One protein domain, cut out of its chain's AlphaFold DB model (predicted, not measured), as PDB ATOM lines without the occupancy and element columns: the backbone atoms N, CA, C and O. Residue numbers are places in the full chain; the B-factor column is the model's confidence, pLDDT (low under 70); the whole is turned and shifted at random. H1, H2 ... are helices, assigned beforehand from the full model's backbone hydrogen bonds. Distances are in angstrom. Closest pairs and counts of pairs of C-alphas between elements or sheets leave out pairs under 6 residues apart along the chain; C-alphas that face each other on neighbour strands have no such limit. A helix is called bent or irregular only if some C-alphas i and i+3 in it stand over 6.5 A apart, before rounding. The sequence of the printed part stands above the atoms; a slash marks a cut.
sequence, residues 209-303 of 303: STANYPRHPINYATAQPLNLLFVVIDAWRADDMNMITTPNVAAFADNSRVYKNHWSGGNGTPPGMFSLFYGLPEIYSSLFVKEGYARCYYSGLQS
ATOM      1  N   SER A 209      35.549  25.294 -15.585       79.25
ATOM      2  CA  SER A 209      35.223  26.437 -14.733       79.25
ATOM      3  C   SER A 209      35.663  26.198 -13.280       79.25
ATOM      4  O   SER A 209      36.154  25.120 -12.933       79.25
ATOM      5  N   THR A 210      35.488  27.212 -12.433       77.62
ATOM      6  CA  THR A 210      35.658  27.141 -10.973       77.62
ATOM      7  C   THR A 210      34.307  27.298 -10.267       77.62
ATOM      8  O   THR A 210      33.394  27.934 -10.811       77.62
ATOM      9  N   ALA A 211      34.128  26.718  -9.073       74.38
ATOM     10  CA  ALA A 211      32.881  26.869  -8.324       74.38
ATOM     11  C   ALA A 211      32.839  28.242  -7.642       74.38
ATOM     12  O   ALA A 211      33.533  28.501  -6.661       74.38
ATOM     13  N   ASN A 212      31.971  29.122  -8.140       83.75
ATOM     14  CA  ASN A 212      31.583  30.347  -7.443       83.75
ATOM     15  C   ASN A 212      30.215  30.144  -6.771       83.75
ATOM     16  O   ASN A 212      29.172  30.543  -7.306       83.75
ATOM     17  N   TYR A 213      30.223  29.435  -5.640       83.06
ATOM     18  CA  TYR A 213      29.029  29.080  -4.879       83.06
ATOM     19  C   TYR A 213      29.330  29.016  -3.366       83.06
ATOM     20  O   TYR A 213      30.297  28.360  -2.983       83.06
ATOM     21  N   PRO A 214      28.486  29.611  -2.501       84.25
ATOM     22  CA  PRO A 214      27.359  30.483  -2.827       84.25
ATOM     23  C   PRO A 214      27.846  31.840  -3.365       84.25
ATOM     24  O   PRO A 214      28.918  32.312  -3.007       84.25
ATOM     25  N   ARG A 215      27.056  32.491  -4.229       86.50
ATOM     26  CA  ARG A 215      27.449  33.773  -4.862       86.50
ATOM     27  C   ARG A 215      27.518  34.951  -3.890       86.50
ATOM     28  O   ARG A 215      28.161  35.955  -4.181       86.50
ATOM     29  N   HIS A 216      26.823  34.837  -2.766       87.69
ATOM     30  CA  HIS A 216      26.784  35.836  -1.713       87.69
ATOM     31  C   HIS A 216      26.929  35.137  -0.359       87.69
ATOM     32  O   HIS A 216      26.495  33.987  -0.230       87.69
ATOM     33  N   PRO A 217      27.505  35.814   0.649       84.94
ATOM     34  CA  PRO A 217      27.518  35.316   2.017       84.94
ATOM     35  C   PRO A 217      26.104  34.983   2.505       84.94
ATOM     36  O   PRO A 217      25.145  35.696   2.206       84.94
ATOM     37  N   ILE A 218      25.981  33.888   3.254       82.62
ATOM     38  CA  ILE A 218      24.713  33.467   3.846       82.62
ATOM     39  C   ILE A 218      24.492  34.285   5.120       82.62
ATOM     40  O   ILE A 218      25.326  34.261   6.022       82.62
ATOM     41  N   ASN A 219      23.368  34.998   5.191       83.88
ATOM     42  CA  ASN A 219      22.944  35.709   6.394       83.88
ATOM     43  C   ASN A 219      22.004  34.814   7.203       83.88
ATOM     44  O   ASN A 219      20.971  34.380   6.691       83.88
ATOM     45  N   TYR A 220      22.344  34.568   8.465       81.19
ATOM     46  CA  TYR A 220      21.542  33.738   9.359       81.19
ATOM     47  C   TYR A 220      20.604  34.609  10.193       81.19
ATOM     48  O   TYR A 220      21.035  35.564  10.838       81.19
ATOM     49  N   ALA A 221      19.316  34.272  10.190       81.25
ATOM     50  CA  ALA A 221      18.380  34.788  11.177       81.25
ATOM     51  C   ALA A 221      18.440  33.900  12.423       81.25
ATOM     52  O   ALA A 221      18.511  32.678  12.307       81.25
ATOM     53  N   THR A 222      18.383  34.497  13.611       79.12
ATOM     54  CA  THR A 222      18.303  33.730  14.857       79.12
ATOM     55  C   THR A 222      16.992  32.945  14.877       79.12
ATOM     56  O   THR A 222      15.909  33.529  14.918       79.12
ATOM     57  N   ALA A 223      17.092  31.620  14.834       77.88
ATOM     58  CA  ALA A 223      15.962  30.705  14.900       77.88
ATOM     59  C   ALA A 223      16.103  29.784  16.116       77.88
ATOM     60  O   ALA A 223      17.190  29.604  16.660       77.88
ATOM     61  N   GLN A 224      14.987  29.198  16.547       84.06
ATOM     62  CA  GLN A 224      15.018  28.158  17.572       84.06
ATOM     63  C   GLN A 224      15.723  26.914  17.010       84.06
ATOM     64  O   GLN A 224      15.360  26.473  15.913       84.06
ATOM     65  N   PRO A 225      16.701  26.332  17.726       80.62
ATOM     66  CA  PRO A 225      17.387  25.137  17.261       80.62
ATOM     67  C   PRO A 225      16.419  23.951  17.280       80.62
ATOM     68  O   PRO A 225      15.867  23.591  18.320       80.62
ATOM     69  N   LEU A 226      16.203  23.341  16.116       87.62
ATOM     70  CA  LEU A 226      15.406  22.127  15.961       87.62
ATOM     71  C   LEU A 226      16.313  20.964  15.567       87.62
ATOM     72  O   LEU A 226      17.234  21.124  14.769       87.62
ATOM     73  N   ASN A 227      16.008  19.773  16.079       91.19
ATOM     74  CA  ASN A 227      16.646  18.549  15.611       91.19
ATOM     75  C   ASN A 227      16.080  18.170  14.237       91.19
ATOM     76  O   ASN A 227      14.863  18.096  14.063       91.19
ATOM     77  N   LEU A 228      16.963  17.898  13.275       89.75
ATOM     78  CA  LEU A 228      16.598  17.461  11.928       89.75
ATOM     79  C   LEU A 228      17.030  16.007  11.720       89.75
ATOM     80  O   LEU A 228      18.211  15.685  11.830       89.75
ATOM     81  N   LEU A 229      16.074  15.140  11.388       92.88
ATOM     82  CA  LEU A 229      16.328  13.753  11.005       92.88
ATOM     83  C   LEU A 229      16.082  13.584   9.505       92.88
ATOM     84  O   LEU A 229      14.967  13.782   9.028       92.88
ATOM     85  N   PHE A 230      17.116  13.164   8.778       92.00
ATOM     86  CA  PHE A 230      17.008  12.764   7.377       92.00
ATOM     87  C   PHE A 230      16.981  11.241   7.278       92.00
ATOM     88  O   PHE A 230      17.959  10.577   7.614       92.00
ATOM     89  N   VAL A 231      15.873  10.698   6.777       92.81
ATOM     90  CA  VAL A 231      15.761   9.291   6.375       92.81
ATOM     91  C   VAL A 231      15.616   9.269   4.860       92.81
ATOM     92  O   VAL A 231      14.611   9.732   4.328       92.81
ATOM     93  N   VAL A 232      16.642   8.779   4.162       92.62
ATOM     94  CA  VAL A 232      16.703   8.765   2.694       92.62
ATOM     95  C   VAL A 232      16.806   7.324   2.213       92.62
ATOM     96  O   VAL A 232      17.575   6.540   2.767       92.62
ATOM     97  N   ILE A 233      16.031   6.983   1.186       91.25
ATOM     98  CA  ILE A 233      15.986   5.643   0.598       91.25
ATOM     99  C   ILE A 233      16.607   5.709  -0.797       91.25
ATOM    100  O   ILE A 233      16.271   6.597  -1.574       91.25
ATOM    101  N   ASP A 234      17.516   4.776  -1.088       88.00
ATOM    102  CA  ASP A 234      18.356   4.757  -2.294       88.00
ATOM    103  C   ASP A 234      17.539   4.803  -3.596       88.00
ATOM    104  O   ASP A 234      17.794   5.611  -4.489       88.00
ATOM    105  N   ALA A 235      16.496   3.976  -3.665       85.56
ATOM    106  CA  ALA A 235      15.515   3.971  -4.737       85.56
ATOM    107  C   ALA A 235      14.139   3.590  -4.180       85.56
ATOM    108  O   ALA A 235      14.013   2.653  -3.393       85.56
ATOM    109  N   TRP A 236      13.102   4.312  -4.604       88.06
ATOM    110  CA  TRP A 236      11.721   4.088  -4.183       88.06
ATOM    111  C   TRP A 236      10.779   4.337  -5.358       88.06
ATOM    112  O   TRP A 236      10.909   5.341  -6.064       88.06
ATOM    113  N   ARG A 237       9.822   3.434  -5.584       89.12
ATOM    114  CA  ARG A 237       8.809   3.612  -6.628       89.12
ATOM    115  C   ARG A 237       7.694   4.505  -6.096       89.12
ATOM    116  O   ARG A 237       7.201   4.292  -4.994       89.12
ATOM    117  N   ALA A 238       7.276   5.504  -6.869       86.50
ATOM    118  CA  ALA A 238       6.343   6.529  -6.390       86.50
ATOM    119  C   ALA A 238       5.007   5.971  -5.845       86.50
ATOM    120  O   ALA A 238       4.409   6.580  -4.963       86.50
ATOM    121  N   ASP A 239       4.555   4.813  -6.328       90.06
ATOM    122  CA  ASP A 239       3.318   4.136  -5.923       90.06
ATOM    123  C   ASP A 239       3.506   3.045  -4.847       90.06
ATOM    124  O   ASP A 239       2.524   2.435  -4.417       90.06
ATOM    125  N   ASP A 240       4.725   2.827  -4.343       92.62
ATOM    126  CA  ASP A 240       4.988   1.854  -3.267       92.62
ATOM    127  C   ASP A 240       4.613   2.380  -1.870       92.62
ATOM    128  O   ASP A 240       4.578   1.609  -0.909       92.62
ATOM    129  N   MET A 241       4.280   3.671  -1.739       91.38
ATOM    130  CA  MET A 241       3.752   4.251  -0.497       91.38
ATOM    131  C   MET A 241       2.264   3.918  -0.330       91.38
ATOM    132  O   MET A 241       1.386   4.734  -0.613       91.38
ATOM    133  N   ASN A 242       1.977   2.691   0.098       92.69
ATOM    134  CA  ASN A 242       0.622   2.180   0.278       92.69
ATOM    135  C   ASN A 242       0.559   1.157   1.429       92.69
ATOM    136  O   ASN A 242       1.583   0.644   1.882       92.69
ATOM    137  N   MET A 243      -0.656   0.841   1.883       94.50
ATOM    138  CA  MET A 243      -0.888  -0.064   3.020       94.50
ATOM    139  C   MET A 243      -0.506  -1.529   2.762       94.50
ATOM    140  O   MET A 243      -0.432  -2.306   3.708       94.50
ATOM    141  N   ILE A 244      -0.275  -1.917   1.507       96.69
ATOM    142  CA  ILE A 244       0.106  -3.282   1.132       96.69
ATOM    143  C   ILE A 244       1.631  -3.424   1.183       96.69
ATOM    144  O   ILE A 244       2.144  -4.347   1.808       96.69
ATOM    145  N   THR A 245       2.356  -2.504   0.544       95.44
ATOM    146  CA  THR A 245       3.811  -2.580   0.384       95.44
ATOM    147  C   THR A 245       4.553  -1.955   1.565       95.44
ATOM    148  O   THR A 245       5.521  -2.534   2.051       95.44
ATOM    149  N   THR A 246       4.134  -0.770   2.033       95.00
ATOM    150  CA  THR A 246       4.870   0.011   3.051       95.00
ATOM    151  C   THR A 246       3.935   0.615   4.112       95.00
ATOM    152  O   THR A 246       3.860   1.836   4.288       95.00
ATOM    153  N   PRO A 247       3.228  -0.235   4.886       95.81
ATOM    154  CA  PRO A 247       2.142   0.193   5.774       95.81
ATOM    155  C   PRO A 247       2.563   1.217   6.835       95.81
ATOM    156  O   PRO A 247       1.822   2.157   7.102       95.81
ATOM    157  N   ASN A 248       3.767   1.098   7.401       96.25
ATOM    158  CA  ASN A 248       4.247   2.046   8.414       96.25
ATOM    159  C   ASN A 248       4.531   3.439   7.831       96.25
ATOM    160  O   ASN A 248       4.275   4.446   8.484       96.25
ATOM    161  N   VAL A 249       5.040   3.505   6.595       94.44
ATOM    162  CA  VAL A 249       5.302   4.780   5.909       94.44
ATOM    163  C   VAL A 249       3.983   5.423   5.494       94.44
ATOM    164  O   VAL A 249       3.807   6.622   5.690       94.44
ATOM    165  N   ALA A 250       3.034   4.624   4.996       94.62
ATOM    166  CA  ALA A 250       1.687   5.087   4.683       94.62
ATOM    167  C   ALA A 250       0.971   5.656   5.926       94.62
ATOM    168  O   ALA A 250       0.468   6.771   5.871       94.62
ATOM    169  N   ALA A 251       1.018   4.963   7.069       95.94
ATOM    170  CA  ALA A 251       0.428   5.453   8.318       95.94
ATOM    171  C   ALA A 251       1.120   6.723   8.860       95.94
ATOM    172  O   ALA A 251       0.475   7.608   9.421       95.94
ATOM    173  N   PHE A 252       2.441   6.846   8.685       95.19
ATOM    174  CA  PHE A 252       3.168   8.066   9.046       95.19
ATOM    175  C   PHE A 252       2.788   9.254   8.145       95.19
ATOM    176  O   PHE A 252       2.735  10.398   8.607       95.19
ATOM    177  N   ALA A 253       2.496   8.984   6.871       93.12
ATOM    178  CA  ALA A 253       2.111   9.991   5.890       93.12
ATOM    179  C   ALA A 253       0.797  10.705   6.258       93.12
ATOM    180  O   ALA A 253       0.689  11.905   6.009       93.12
ATOM    181  N   ASP A 254      -0.145  10.015   6.912       91.56
ATOM    182  CA  ASP A 254      -1.432  10.582   7.351       91.56
ATOM    183  C   ASP A 254      -1.274  11.755   8.333       91.56
ATOM    184  O   ASP A 254      -2.094  12.671   8.357       91.56
ATOM    185  N   ASN A 255      -0.188  11.760   9.112       95.44
ATOM    186  CA  ASN A 255       0.130  12.811  10.085       95.44
ATOM    187  C   ASN A 255       1.275  13.728   9.617       95.44
ATOM    188  O   ASN A 255       1.858  14.459  10.419       95.44
ATOM    189  N   SER A 256       1.619  13.688   8.327       95.44
ATOM    190  CA  SER A 256       2.791  14.362   7.763       95.44
ATOM    191  C   SER A 256       2.451  15.193   6.528       95.44
ATOM    192  O   SER A 256       1.380  15.092   5.932       95.44
ATOM    193  N   ARG A 257       3.396  16.036   6.097       96.00
ATOM    194  CA  ARG A 257       3.295  16.738   4.810       96.00
ATOM    195  C   ARG A 257       3.837  15.852   3.696       96.00
ATOM    196  O   ARG A 257       5.017  15.514   3.694       96.00
ATOM    197  N   VAL A 258       2.981  15.520   2.733       93.56
ATOM    198  CA  VAL A 258       3.310  14.638   1.606       93.56
ATOM    199  C   VAL A 258       3.377  15.433   0.306       93.56
ATOM    200  O   VAL A 258       2.412  16.089  -0.087       93.56
ATOM    201  N   TYR A 259       4.492  15.309  -0.411       93.44
ATOM    202  CA  TYR A 259       4.694  15.943  -1.712       93.44
ATOM    203  C   TYR A 259       4.544  14.910  -2.834       93.44
ATOM    204  O   TYR A 259       5.490  14.212  -3.180       93.44
ATOM    205  N   LYS A 260       3.346  14.819  -3.429       90.94
ATOM    206  CA  LYS A 260       3.036  13.844  -4.500       90.94
ATOM    207  C   LYS A 260       3.718  14.146  -5.841       90.94
ATOM    208  O   LYS A 260       3.859  13.258  -6.668       90.94
ATOM    209  N   ASN A 261       4.154  15.390  -6.032       92.88
ATOM    210  CA  ASN A 261       4.864  15.856  -7.223       92.88
ATOM    211  C   ASN A 261       6.319  16.212  -6.874       92.88
ATOM    212  O   ASN A 261       6.788  17.306  -7.187       92.88
ATOM    213  N   HIS A 262       7.005  15.321  -6.155       91.69
ATOM    214  CA  HIS A 262       8.403  15.497  -5.768       91.69
ATOM    215  C   HIS A 262       9.320  14.705  -6.703       91.69
ATOM    216  O   HIS A 262       9.182  13.491  -6.837       91.69
ATOM    217  N   TRP A 263      10.265  15.396  -7.338       90.94
ATOM    218  CA  TRP A 263      11.222  14.803  -8.267       90.94
ATOM    219  C   TRP A 263      12.622  14.887  -7.672       90.94
ATOM    220  O   TRP A 263      13.049  15.956  -7.239       90.94
ATOM    221  N   SER A 264      13.339  13.763  -7.677       91.75
ATOM    222  CA  SER A 264      14.768  13.750  -7.357       91.75
ATOM    223  C   SER A 264      15.535  14.636  -8.340       91.75
ATOM    224  O   SER A 264      15.208  14.687  -9.528       91.75
ATOM    225  N   GLY A 265      16.610  15.276  -7.873       88.81
ATOM    226  CA  GLY A 265      17.514  16.056  -8.725       88.81
ATOM    227  C   GLY A 265      18.298  15.237  -9.758       88.81
ATOM    228  O   GLY A 265      19.039  15.807 -10.557       88.81
ATOM    229  N   GLY A 266      18.124  13.912  -9.775       87.56
ATOM    230  CA  GLY A 266      18.459  13.065 -10.915       87.56
ATOM    231  C   GLY A 266      18.005  11.616 -10.751       87.56
ATOM    232  O   GLY A 266      17.382  11.236  -9.761       87.56
ATOM    233  N   ASN A 267      18.323  10.796 -11.750       84.81
ATOM    234  CA  ASN A 267      17.850   9.414 -11.895       84.81
ATOM    235  C   ASN A 267      18.708   8.364 -11.161       84.81
ATOM    236  O   ASN A 267      18.708   7.195 -11.538       84.81
ATOM    237  N   GLY A 268      19.443   8.778 -10.133       85.31
ATOM    238  CA  GLY A 268      20.267   7.907  -9.307       85.31
ATOM    239  C   GLY A 268      20.589   8.563  -7.970       85.31
ATOM    240  O   GLY A 268      20.325   9.750  -7.758       85.31
ATOM    241  N   THR A 269      21.205   7.804  -7.075       85.12
ATOM    242  CA  THR A 269      21.504   8.257  -5.712       85.12
ATOM    243  C   THR A 269      22.486   9.421  -5.675       85.12
ATOM    244  O   THR A 269      22.166  10.427  -5.040       85.12
ATOM    245  N   PRO A 270      23.641   9.378  -6.377       87.00
ATOM    246  CA  PRO A 270      24.572  10.503  -6.364       87.00
ATOM    247  C   PRO A 270      23.959  11.831  -6.843       87.00
ATOM    248  O   PRO A 270      24.105  12.821  -6.123       87.00
ATOM    249  N   PRO A 271      23.231  11.904  -7.983       88.56
ATOM    250  CA  PRO A 271      22.620  13.161  -8.399       88.56
ATOM    251  C   PRO A 271      21.491  13.625  -7.471       88.56
ATOM    252  O   PRO A 271      21.372  14.825  -7.221       88.56
ATOM    253  N   GLY A 272      20.690  12.697  -6.934       90.94
ATOM    254  CA  GLY A 272      19.627  13.020  -5.978       90.94
ATOM    255  C   GLY A 272      20.177  13.621  -4.685       90.94
ATOM    256  O   GLY A 272      19.747  14.694  -4.268       90.94
ATOM    257  N   MET A 273      21.197  12.985  -4.104       90.38
ATOM    258  CA  MET A 273      21.865  13.468  -2.892       90.38
ATOM    259  C   MET A 273      22.591  14.793  -3.126       90.38
ATOM    260  O   MET A 273      22.508  15.692  -2.289       90.38
ATOM    261  N   PHE A 274      23.266  14.953  -4.269       89.44
ATOM    262  CA  PHE A 274      23.911  16.219  -4.610       89.44
ATOM    263  C   PHE A 274      22.889  17.360  -4.664       89.44
ATOM    264  O   PHE A 274      23.071  18.387  -4.017       89.44
ATOM    265  N   SER A 275      21.770  17.162  -5.360       91.25
ATOM    266  CA  SER A 275      20.724  18.180  -5.436       91.25
ATOM    267  C   SER A 275      20.061  18.460  -4.088       91.25
ATOM    268  O   SER A 275      19.822  19.627  -3.783       91.25
ATOM    269  N   LEU A 276      19.836  17.437  -3.257       90.69
ATOM    270  CA  LEU A 276      19.249  17.593  -1.923       90.69
ATOM    271  C   LEU A 276      20.095  18.504  -1.020       90.69
ATOM    272  O   LEU A 276      19.544  19.358  -0.328       90.69
ATOM    273  N   PHE A 277      21.421  18.343  -1.035       87.81
ATOM    274  CA  PHE A 277      22.315  19.094  -0.145       87.81
ATOM    275  C   PHE A 277      22.862  20.394  -0.739       87.81
ATOM    276  O   PHE A 277      23.220  21.293   0.017       87.81
ATOM    277  N   TYR A 278      22.960  20.509  -2.062       86.00
ATOM    278  CA  TYR A 278      23.540  21.690  -2.713       86.00
ATOM    279  C   TYR A 278      22.490  22.558  -3.412       86.00
ATOM    280  O   TYR A 278      22.788  23.685  -3.802       86.00
ATOM    281  N   GLY A 279      21.261  22.068  -3.604       89.38
ATOM    282  CA  GLY A 279      20.233  22.784  -4.366       89.38
ATOM    283  C   GLY A 279      20.612  23.009  -5.835       89.38
ATOM    284  O   GLY A 279      20.041  23.874  -6.493       89.38
ATOM    285  N   LEU A 280      21.593  22.258  -6.350       89.12
ATOM    286  CA  LEU A 280      22.133  22.381  -7.703       89.12
ATOM    287  C   LEU A 280      21.963  21.066  -8.482       89.12
ATOM    288  O   LEU A 280      21.999  19.992  -7.879       89.12
ATOM    289  N   PRO A 281      21.826  21.109  -9.820       89.12
ATOM    290  CA  PRO A 281      21.834  19.897 -10.639       89.12
ATOM    291  C   PRO A 281      23.204  19.194 -10.626       89.12
ATOM    292  O   PRO A 281      24.246  19.847 -10.570       89.12
ATOM    293  N   GLU A 282      23.222  17.864 -10.762       87.62
ATOM    294  CA  GLU A 282      24.447  17.036 -10.678       87.62
ATOM    295  C   GLU A 282      25.538  17.383 -11.695       87.62
ATOM    296  O   GLU A 282      26.707  17.093 -11.452       87.62
ATOM    297  N   ILE A 283      25.208  18.077 -12.783       87.19
ATOM    298  CA  ILE A 283      26.204  18.563 -13.749       87.19
ATOM    299  C   ILE A 283      27.301  19.424 -13.102       87.19
ATOM    300  O   ILE A 283      28.402  19.471 -13.637       87.19
ATOM    301  N   TYR A 284      27.022  20.066 -11.960       87.75
ATOM    302  CA  TYR A 284      27.988  20.880 -11.216       87.75
ATOM    303  C   TYR A 284      28.822  20.079 -10.211       87.75
ATOM    304  O   TYR A 284      29.792  20.610  -9.678       87.75
ATOM    305  N   SER A 285      28.479  18.817  -9.940       85.00
ATOM    306  CA  SER A 285      29.114  18.012  -8.886       85.00
ATOM    307  C   SER A 285      30.630  17.874  -9.049       85.00
ATOM    308  O   SER A 285      31.362  17.901  -8.059       85.00
ATOM    309  N   SER A 286      31.117  17.807 -10.290       83.00
ATOM    310  CA  SER A 286      32.544  17.713 -10.607       83.00
ATOM    311  C   SER A 286      33.355  18.911 -10.105       83.00
ATOM    312  O   SER A 286      34.497  18.725  -9.687       83.00
ATOM    313  N   LEU A 287      32.771  20.114 -10.088       82.69
ATOM    314  CA  LEU A 287      33.422  21.316  -9.564       82.69
ATOM    315  C   LEU A 287      33.685  21.200  -8.060       82.69
ATOM    316  O   LEU A 287      34.798  21.435  -7.599       82.69
ATOM    317  N   PHE A 288      32.679  20.757  -7.304       79.94
ATOM    318  CA  PHE A 288      32.768  20.626  -5.849       79.94
ATOM    319  C   PHE A 288      33.752  19.532  -5.426       79.94
ATOM    320  O   PHE A 288      34.476  19.707  -4.447       79.94
ATOM    321  N   VAL A 289      33.811  18.427  -6.179       75.44
ATOM    322  CA  VAL A 289      34.793  17.354  -5.951       75.44
ATOM    323  C   VAL A 289      36.216  17.841  -6.227       75.44
ATOM    324  O   VAL A 289      37.116  17.561  -5.440       75.44
ATOM    325  N   LYS A 290      36.427  18.581  -7.323       72.75
ATOM    326  CA  LYS A 290      37.745  19.088  -7.737       72.75
ATOM    327  C   LYS A 290      38.323  20.103  -6.751       72.75
ATOM    328  O   LYS A 290      39.522  20.093  -6.498       72.75
ATOM    329  N   GLU A 291      37.478  20.975  -6.216       68.62
ATOM    330  CA  GLU A 291      37.895  22.095  -5.366       68.62
ATOM    331  C   GLU A 291      37.811  21.779  -3.862       68.62
ATOM    332  O   GLU A 291      38.135  22.625  -3.033       68.62
ATOM    333  N   GLY A 292      37.407  20.557  -3.488       62.66
ATOM    334  CA  GLY A 292      37.359  20.123  -2.090       62.66
ATOM    335  C   GLY A 292      36.311  20.856  -1.245       62.66
ATOM    336  O   GLY A 292      36.446  20.913  -0.022       62.66
ATOM    337  N   TYR A 293      35.273  21.426  -1.868       60.97
ATOM    338  CA  TYR A 293      34.256  22.208  -1.165       60.97
ATOM    339  C   TYR A 293      33.480  21.357  -0.156       60.97
ATOM    340  O   TYR A 293      32.682  20.479  -0.507       60.97
ATOM    341  N   ALA A 294      33.637  21.692   1.124       52.09
ATOM    342  CA  ALA A 294      32.754  21.227   2.178       52.09
ATOM    343  C   ALA A 294      31.408  21.976   2.112       52.09
ATOM    344  O   ALA A 294      31.305  23.159   2.412       52.09
ATOM    345  N   ARG A 295      30.386  21.237   1.669       54.97
ATOM    346  CA  ARG A 295      28.936  21.339   1.924       54.97
ATOM    347  C   ARG A 295      28.427  22.682   2.510       54.97
ATOM    348  O   ARG A 295      28.387  22.855   3.725       54.97
ATOM    349  N   CYS A 296      27.883  23.571   1.677       52.56
ATOM    350  CA  CYS A 296      27.249  24.822   2.138       52.56
ATOM    351  C   CYS A 296      26.004  24.601   3.024       52.56
ATOM    352  O   CYS A 296      25.662  25.443   3.847       52.56
ATOM    353  N   TYR A 297      25.352  23.440   2.909       52.62
ATOM    354  CA  TYR A 297      24.313  23.024   3.854       52.62
ATOM    355  C   TYR A 297      24.862  22.800   5.274       52.62
ATOM    356  O   TYR A 297      24.193  23.112   6.251       52.62
ATOM    357  N   TYR A 298      26.098  22.309   5.413       58.06
ATOM    358  CA  TYR A 298      26.692  22.034   6.725       58.06
ATOM    359  C   TYR A 298      27.209  23.305   7.387       58.06
ATOM    360  O   TYR A 298      27.092  23.424   8.601       58.06
ATOM    361  N   SER A 299      27.708  24.277   6.611       57.94
ATOM    362  CA  SER A 299      28.098  25.578   7.169       57.94
ATOM    363  C   SER A 299      26.921  26.312   7.810       57.94
ATOM    364  O   SER A 299      27.132  27.022   8.783       57.94
ATOM    365  N   GLY A 300      25.695  26.108   7.310       58.97
ATOM    366  CA  GLY A 300      24.482  26.662   7.921       58.97
ATOM    367  C   GLY A 300      23.893  25.840   9.071       58.97
ATOM    368  O   GLY A 300      23.043  26.348   9.789       58.97
ATOM    369  N   LEU A 301      24.316  24.584   9.256       59.19
ATOM    370  CA  LEU A 301      23.951  23.766  10.424       59.19
ATOM    371  C   LEU A 301      24.934  23.924  11.594       59.19
ATOM    372  O   LEU A 301      24.615  23.530  12.712       59.19
ATOM    373  N   GLN A 302      26.143  24.427  11.331       56.53
ATOM    374  CA  GLN A 302      27.184  24.657  12.339       56.53
ATOM    375  C   GLN A 302      27.139  26.065  12.958       56.53
ATOM    376  O   GLN A 302      27.825  26.294  13.952       56.53
ATOM    377  N   SER A 303      26.380  26.988  12.359       53.78
ATOM    378  CA  SER A 303      26.143  28.361  12.832       53.78
ATOM    379  C   SER A 303      24.950  28.434  13.773       53.78
ATOM    380  O   SER A 303      25.066  29.120  14.809       53.78
TER     381      SER A 303
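What this domain is: This is residues 209 to 303 of the 303 residues of an uncharacterized protein of Candidatus Fukatsuia symbiotica (UniProt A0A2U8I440). Little of this domain is regular structure: it is an open, loose chain, mostly loop, with H2, H3 and H4 gathered toward one end and short H1 alone at the other. Residues 209 to 246 swing in a wide arc from beside H3 to H1. The 95 printed residues, with four named helices, H1 to H4, and no named strand, are all helix by class, with only 31 in named elements; radius of gyration of the C-alphas 16.7 A, spans 48 by 34 by 19 A.

How they stand to each other: H2, residues 269 to 278, touches H3, residues 282 to 291, closest at the C-alphas of Pro 271 and Glu 282, 4.9 A, only just about perpendicular at 72 degrees. H2 touches H4, residues 296 to 299, closest at the C-alphas of Phe 277 and Tyr 297, 6.0 A. H1, residues 247 to 253, is apart from H2, H3 and H4. Every O i to N i+4 pair is within hydrogen-bond range in H1 and H2, 3 of 6 in H3; H4 is too short for one.

Where its parts are: H2 spans 13.9 A, irregular H3 15.3 A, with C-alphas 283 and 286 7.1 A apart. H1 begins at C-alpha 247 (2.142, 0.193, 5.774); H4 ends at C-alpha 299 (28.098, 25.578, 7.169).

The domain as a whole: The C-alphas of Ser 209 and Ile 244, the farthest apart, are 48.7 A apart. The printed part has no cut; H1 to H2 is a long link. Residues 291 to 303 have pLDDT under 70.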